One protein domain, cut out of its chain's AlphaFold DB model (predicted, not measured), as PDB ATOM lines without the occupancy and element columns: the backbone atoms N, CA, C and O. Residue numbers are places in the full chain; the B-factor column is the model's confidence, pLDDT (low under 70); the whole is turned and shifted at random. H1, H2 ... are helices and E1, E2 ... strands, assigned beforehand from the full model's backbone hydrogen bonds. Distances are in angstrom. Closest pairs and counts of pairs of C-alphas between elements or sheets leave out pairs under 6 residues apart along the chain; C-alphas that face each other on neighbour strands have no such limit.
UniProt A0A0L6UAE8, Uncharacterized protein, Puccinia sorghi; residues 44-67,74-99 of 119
ATOM      1  N   CYS A  44      25.221   3.252  15.103       79.00
ATOM      2  CA  CYS A  44      24.268   4.291  14.709       79.00
ATOM      3  C   CYS A  44      23.662   5.035  15.909       79.00
ATOM      4  O   CYS A  44      23.576   6.261  15.882       79.00
ATOM      5  N   ARG A  45      23.273   4.324  16.978       83.00
ATOM      6  CA  ARG A  45      22.692   4.949  18.178       83.00
ATOM      7  C   ARG A  45      23.720   5.801  18.910       83.00
ATOM      8  O   ARG A  45      23.392   6.896  19.353       83.00
ATOM      9  N   TYR A  46      24.952   5.312  19.030       82.62
ATOM     10  CA  TYR A  46      26.024   6.031  19.709       82.62
ATOM     11  C   TYR A  46      26.438   7.298  18.950       82.62
ATOM     12  O   TYR A  46      26.589   8.365  19.548       82.62
ATOM     13  N   ILE A  47      26.550   7.208  17.624       84.44
ATOM     14  CA  ILE A  47      26.829   8.349  16.747       84.44
ATOM     15  C   ILE A  47      25.689   9.373  16.831       84.44
ATOM     16  O   ILE A  47      25.945  10.554  17.059       84.44
ATOM     17  N   ALA A  48      24.432   8.931  16.725       86.88
ATOM     18  CA  ALA A  48      23.267   9.808  16.841       86.88
ATOM     19  C   ALA A  48      23.206  10.513  18.206       86.88
ATOM     20  O   ALA A  48      22.970  11.719  18.271       86.88
ATOM     21  N   LEU A  49      23.479   9.784  19.294       88.00
ATOM     22  CA  LEU A  49      23.545  10.350  20.640       88.00
ATOM     23  C   LEU A  49      24.683  11.369  20.769       88.00
ATOM     24  O   LEU A  49      24.491  12.432  21.351       88.00
ATOM     25  N   SER A  50      25.848  11.082  20.189       86.69
ATOM     26  CA  SER A  50      27.002  11.987  20.204       86.69
ATOM     27  C   SER A  50      26.696  13.301  19.481       86.69
ATOM     28  O   SER A  50      26.960  14.376  20.023       86.69
ATOM     29  N   PHE A  51      26.060  13.242  18.305       86.44
ATOM     30  CA  PHE A  51      25.613  14.441  17.589       86.44
ATOM     31  C   PHE A  51      24.519  15.202  18.337       86.44
ATOM     32  O   PHE A  51      24.568  16.431  18.399       86.44
ATOM     33  N   SER A  52      23.558  14.492  18.935       89.38
ATOM     34  CA  SER A  52      22.505  15.107  19.746       89.38
ATOM     35  C   SER A  52      23.093  15.851  20.949       89.38
ATOM     36  O   SER A  52      22.789  17.025  21.153       89.38
ATOM     37  N   ASN A  53      24.017  15.227  21.681       88.94
ATOM     38  CA  ASN A  53      24.705  15.847  22.812       88.94
ATOM     39  C   ASN A  53      25.501  17.081  22.387       88.94
ATOM     40  O   ASN A  53      25.406  18.130  23.022       88.94
ATOM     41  N   TYR A  54      26.248  16.986  21.289       86.62
ATOM     42  CA  TYR A  54      27.019  18.106  20.762       86.62
ATOM     43  C   TYR A  54      26.120  19.292  20.364       86.62
ATOM     44  O   TYR A  54      26.421  20.445  20.689       86.62
ATOM     45  N   GLN A  55      24.970  19.018  19.744       86.25
ATOM     46  CA  GLN A  55      23.975  20.039  19.418       86.25
ATOM     47  C   GLN A  55      23.343  20.657  20.676       86.25
ATOM     48  O   GLN A  55      23.202  21.878  20.748       86.25
ATOM     49  N   ASN A  56      23.020  19.843  21.686       87.19
ATOM     50  CA  ASN A  56      22.472  20.312  22.960       87.19
ATOM     51  C   ASN A  56      23.451  21.248  23.676       87.19
ATOM     52  O   ASN A  56      23.068  22.339  24.093       87.19
ATOM     53  N   VAL A  57      24.732  20.876  23.755       85.69
ATOM     54  CA  VAL A  57      25.771  21.726  24.353       85.69
ATOM     55  C   VAL A  57      25.886  23.048  23.592       85.69
ATOM     56  O   VAL A  57      25.887  24.110  24.212       85.69
ATOM     57  N   ARG A  58      25.902  23.017  22.252       85.62
ATOM     58  CA  ARG A  58      25.904  24.235  21.427       85.62
ATOM     59  C   ARG A  58      24.703  25.135  21.733       85.62
ATOM     60  O   ARG A  58      24.861  26.355  21.811       85.62
ATOM     61  N   TRP A  59      23.513  24.562  21.896       84.75
ATOM     62  CA  TRP A  59      22.289  25.306  22.205       84.75
ATOM     63  C   TRP A  59      22.330  25.953  23.586       84.75
ATOM     64  O   TRP A  59      22.100  27.159  23.693       84.75
ATOM     65  N   ILE A  60      22.697  25.189  24.613       85.31
ATOM     66  CA  ILE A  60      22.848  25.664  25.995       85.31
ATOM     67  C   ILE A  60      23.837  26.839  26.050       85.31
ATOM     68  O   ILE A  60      23.531  27.900  26.594       85.31
ATOM     69  N   LEU A  61      24.999  26.679  25.411       82.38
ATOM     70  CA  LEU A  61      26.044  27.703  25.325       82.38
ATOM     71  C   LEU A  61      25.602  28.958  24.568       82.38
ATOM     72  O   LEU A  61      26.017  30.067  24.897       82.38
ATOM     73  N   SER A  62      24.729  28.796  23.573       79.62
ATOM     74  CA  SER A  62      24.164  29.900  22.790       79.62
ATOM     75  C   SER A  62      23.091  30.703  23.533       79.62
ATOM     76  O   SER A  62      22.560  31.654  22.950       79.62
ATOM     77  N   GLY A  63      22.761  30.313  24.767       81.12
ATOM     78  CA  GLY A  63      21.768  30.968  25.614       81.12
ATOM     79  C   GLY A  63      20.375  30.341  25.590       81.12
ATOM     80  O   GLY A  63      19.428  30.985  26.028       81.12
ATOM     81  N   ALA A  64      20.220  29.120  25.069       83.50
ATOM     82  CA  ALA A  64      18.927  28.444  25.089       83.50
ATOM     83  C   ALA A  64      18.500  28.092  26.525       83.50
ATOM     84  O   ALA A  64      19.327  27.730  27.363       83.50
ATOM     85  N   SER A  65      17.193  28.174  26.775       84.38
ATOM     86  CA  SER A  65      16.562  27.692  28.003       84.38
ATOM     87  C   SER A  65      15.964  26.309  27.758       84.38
ATOM     88  O   SER A  65      15.247  26.112  26.776       84.38
ATOM     89  N   ILE A  66      16.256  25.355  28.634       84.62
ATOM     90  CA  ILE A  66      15.711  23.997  28.596       84.62
ATOM     91  C   ILE A  66      14.567  23.924  29.594       84.62
ATOM     92  O   ILE A  66      14.737  24.281  30.752       84.62
ATOM     93  N   TYR A  67      13.407  23.455  29.150       86.25
ATOM     94  CA  TYR A  67      12.291  23.198  30.050       86.25
ATOM     95  C   TYR A  67      12.480  21.850  30.746       86.25
ATOM     96  O   TYR A  67      12.618  20.825  30.077       86.25
ATOM     97  N   TYR A  74      12.404  26.586  33.703       84.19
ATOM     98  CA  TYR A  74      13.345  26.793  32.614       84.19
ATOM     99  C   TYR A  74      14.760  26.882  33.180       84.19
ATOM    100  O   TYR A  74      15.085  27.786  33.947       84.19
ATOM    101  N   LEU A  75      15.603  25.941  32.779       82.75
ATOM    102  CA  LEU A  75      17.015  25.899  33.110       82.75
ATOM    103  C   LEU A  75      17.803  26.624  32.027       82.75
ATOM    104  O   LEU A  75      17.704  26.303  30.842       82.75
ATOM    105  N   GLN A  76      18.624  27.579  32.437       85.19
ATOM    106  CA  GLN A  76      19.539  28.282  31.551       85.19
ATOM    107  C   GLN A  76      20.976  28.062  32.027       85.19
ATOM    108  O   GLN A  76      21.238  27.928  33.223       85.19
ATOM    109  N   ALA A  77      21.921  28.029  31.086       83.69
ATOM    110  CA  ALA A  77      23.338  28.045  31.430       83.69
ATOM    111  C   ALA A  77      23.681  29.266  32.294       83.69
ATOM    112  O   ALA A  77      23.169  30.362  32.062       83.69
ATOM    113  N   SER A  78      24.603  29.081  33.242       86.12
ATOM    114  CA  SER A  78      25.132  30.182  34.051       86.12
ATOM    115  C   SER A  78      25.658  31.316  33.165       86.12
ATOM    116  O   SER A  78      26.331  31.071  32.158       86.12
ATOM    117  N   SER A  79      25.387  32.558  33.566       83.62
ATOM    118  CA  SER A  79      25.805  33.770  32.855       83.62
ATOM    119  C   SER A  79      27.318  33.822  32.624       83.62
ATOM    120  O   SER A  79      27.756  34.186  31.537       83.62
ATOM    121  N   ALA A  80      28.117  33.353  33.588       84.00
ATOM    122  CA  ALA A  80      29.571  33.261  33.455       84.00
ATOM    123  C   ALA A  80      29.994  32.329  32.305       84.00
ATOM    124  O   ALA A  80      30.929  32.615  31.559       84.00
ATOM    125  N   PHE A  81      29.279  31.217  32.123       80.62
ATOM    126  CA  PHE A  81      29.581  30.241  31.076       80.62
ATOM    127  C   PHE A  81      29.165  30.753  29.690       80.62
ATOM    128  O   PHE A  81      29.886  30.568  28.708       80.62
ATOM    129  N   GLN A  82      28.045  31.478  29.622       82.38
ATOM    130  CA  GLN A  82      27.601  32.177  28.412       82.38
ATOM    131  C   GLN A  82      28.581  33.284  28.004       82.38
ATOM    132  O   GLN A  82      28.862  33.467  26.817       82.38
ATOM    133  N   GLU A  83      29.145  34.000  28.975       83.88
ATOM    134  CA  GLU A  83      30.136  35.048  28.741       83.88
ATOM    135  C   GLU A  83      31.459  34.482  28.209       83.88
ATOM    136  O   GLU A  83      31.979  34.978  27.206       83.88
ATOM    137  N   ILE A  84      31.970  33.402  28.813       84.56
ATOM    138  CA  ILE A  84      33.168  32.693  28.329       84.56
ATOM    139  C   ILE A  84      32.960  32.227  26.886       84.56
ATOM    140  O   ILE A  84      33.823  32.441  26.031       84.56
ATOM    141  N   TYR A  85      31.798  31.641  26.592       81.81
ATOM    142  CA  TYR A  85      31.468  31.194  25.243       81.81
ATOM    143  C   TYR A  85      31.381  32.353  24.246       81.81
ATOM    144  O   TYR A  85      31.909  32.267  23.139       81.81
ATOM    145  N   SER A  86      30.761  33.465  24.644       80.25
ATOM    146  CA  SER A  86      30.581  34.643  23.788       80.25
ATOM    147  C   SER A  86      31.910  35.324  23.455       80.25
ATOM    148  O   SER A  86      32.084  35.815  22.340       80.25
ATOM    149  N   LYS A  87      32.861  35.317  24.395       84.75
ATOM    150  CA  LYS A  87      34.187  35.928  24.228       84.75
ATOM    151  C   LYS A  87      35.175  35.039  23.471       84.75
ATOM    152  O   LYS A  87      36.108  35.559  22.862       84.75
ATOM    153  N   ASN A  88      35.000  33.717  23.497       87.06
ATOM    154  CA  ASN A  88      35.976  32.788  22.936       87.06
ATOM    155  C   ASN A  88      35.578  32.286  21.539       87.06
ATOM    156  O   ASN A  88      34.847  31.309  21.376       87.06
ATOM    157  N   GLU A  89      36.120  32.940  20.512       85.00
ATOM    158  CA  GLU A  89      35.872  32.594  19.108       85.00
ATOM    159  C   GLU A  89      36.350  31.174  18.751       85.00
ATOM    160  O   GLU A  89      35.732  30.506  17.921       85.00
ATOM    161  N   THR A  90      37.406  30.673  19.399       86.12
ATOM    162  CA  THR A  90      37.929  29.317  19.167       86.12
ATOM    163  C   THR A  90      36.921  28.254  19.588       86.12
ATOM    164  O   THR A  90      36.689  27.302  18.844       86.12
ATOM    165  N   ILE A  91      36.271  28.444  20.739       84.88
ATOM    166  CA  ILE A  91      35.233  27.532  21.241       84.88
ATOM    167  C   ILE A  91      33.984  27.593  20.355       84.88
ATOM    168  O   ILE A  91      33.342  26.578  20.101       84.88
ATOM    169  N   GLN A  92      33.636  28.769  19.832       82.94
ATOM    170  CA  GLN A  92      32.521  28.888  18.894       82.94
ATOM    171  C   GLN A  92      32.814  28.139  17.588       82.94
ATOM    172  O   GLN A  92      31.992  27.336  17.147       82.94
ATOM    173  N   LYS A  93      34.006  28.341  17.010       83.94
ATOM    174  CA  LYS A  93      34.432  27.691  15.762       83.94
ATOM    175  C   LYS A  93      34.537  26.179  15.895       83.94
ATOM    176  O   LYS A  93      34.065  25.474  15.006       83.94
ATOM    177  N   SER A  94      35.092  25.673  16.999       82.75
ATOM    178  CA  SER A  94      35.128  24.227  17.270       82.75
ATOM    179  C   SER A  94      33.726  23.642  17.424       82.75
ATOM    180  O   SER A  94      33.510  22.469  17.135       82.75
ATOM    181  N   MET A  95      32.768  24.480  17.827       80.12
ATOM    182  CA  MET A  95      31.349  24.182  17.886       80.12
ATOM    183  C   MET A  95      30.609  24.502  16.588       80.12
ATOM    184  O   MET A  95      29.391  24.485  16.618       80.12
ATOM    185  N   GLY A  96      31.253  24.830  15.462       76.75
ATOM    186  CA  GLY A  96      30.568  25.184  14.208       76.75
ATOM    187  C   GLY A  96      29.622  26.394  14.309       76.75
ATOM    188  O   GLY A  96      28.715  26.542  13.490       76.75
ATOM    189  N   TYR A  97      29.800  27.237  15.326       72.69
ATOM    190  CA  TYR A  97      29.078  28.484  15.542       72.69
ATOM    191  C   TYR A  97      30.013  29.663  15.265       72.69
ATOM    192  O   TYR A  97      31.212  29.609  15.524       72.69
ATOM    193  N   ASN A  98      29.477  30.755  14.733       69.94
ATOM    194  CA  ASN A  98      30.240  31.981  14.552       69.94
ATOM    195  C   ASN A  98      29.348  33.158  14.934       69.94
ATOM    196  O   ASN A  98      28.407  33.470  14.209       69.94
ATOM    197  N   PHE A  99      29.612  33.816  16.066       68.19
ATOM    198  CA  PHE A  99      28.768  34.945  16.463       68.19
ATOM    199  C   PHE A  99      28.893  36.135  15.493       68.19
ATOM    200  O   PHE A  99      27.914  36.859  15.309       68.19
TER     201      PHE A  99
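Overview. This is residues 44 to 67 and 74 to 99 of the 119 residues of an uncharacterized protein of Puccinia sorghi (UniProt A0A0L6UAE8). A long helix, H1, runs into an open, flat bracket, with residues 44 to 53 sticking out. The short strand pair E1 and E2 makes one end of the bracket, H2 its back across H1's last residue, and H3 the other end. The printed part has 50 residues, ordered H1 E1 E2 H2 H3, mostly helix with an antiparallel sheet E1 - E2; it is only just loose, close to compact, radius of gyration of the C-alphas 11.8 A, spans 34 by 28 by 13 A.

Arrangement. H1, residues 44 to 61, only just touches H2, residues 79 to 87, through residue 61 alone, with 3 pairs of C-alphas within 8 A; the closest C-alphas, of Leu 61 and Gln 82, are 5.7 A apart, and the lines are about perpendicular at 83 degrees. E1, residues 65 to 67, and E2, residues 74 to 76, are antiparallel at 147 degrees, with N 66 and O 75 2.8 A apart, within hydrogen-bond range. H2 and H3, residues 89 to 94, touch only at the corner, only just, with 3 pairs within 8 A; the closest C-alphas, of Tyr 85 and Ile 91, are 6.6 A apart. H1 and H3 are only just apart, 8.5 A. Every O i to N i+4 pair is within hydrogen-bond range in H1, H2 and H3.

Along the chain. H1 is 25.8 A long from C-alpha 44 at (24.268, 4.291, 14.709); H2 is 12.2 A long. H3 ends with C-alpha 94 at (35.128, 24.227, 17.270).

Size, cuts and confidence. The C-alphas of Cys 44 and Ala 80 are farthest apart, 34.9 A. Residues 68 to 73 are not printed; C-alphas 67 and 74 are 4.5 A apart across the cut. The links printed whole are tight. Residues 98 to 99 have pLDDT under 70.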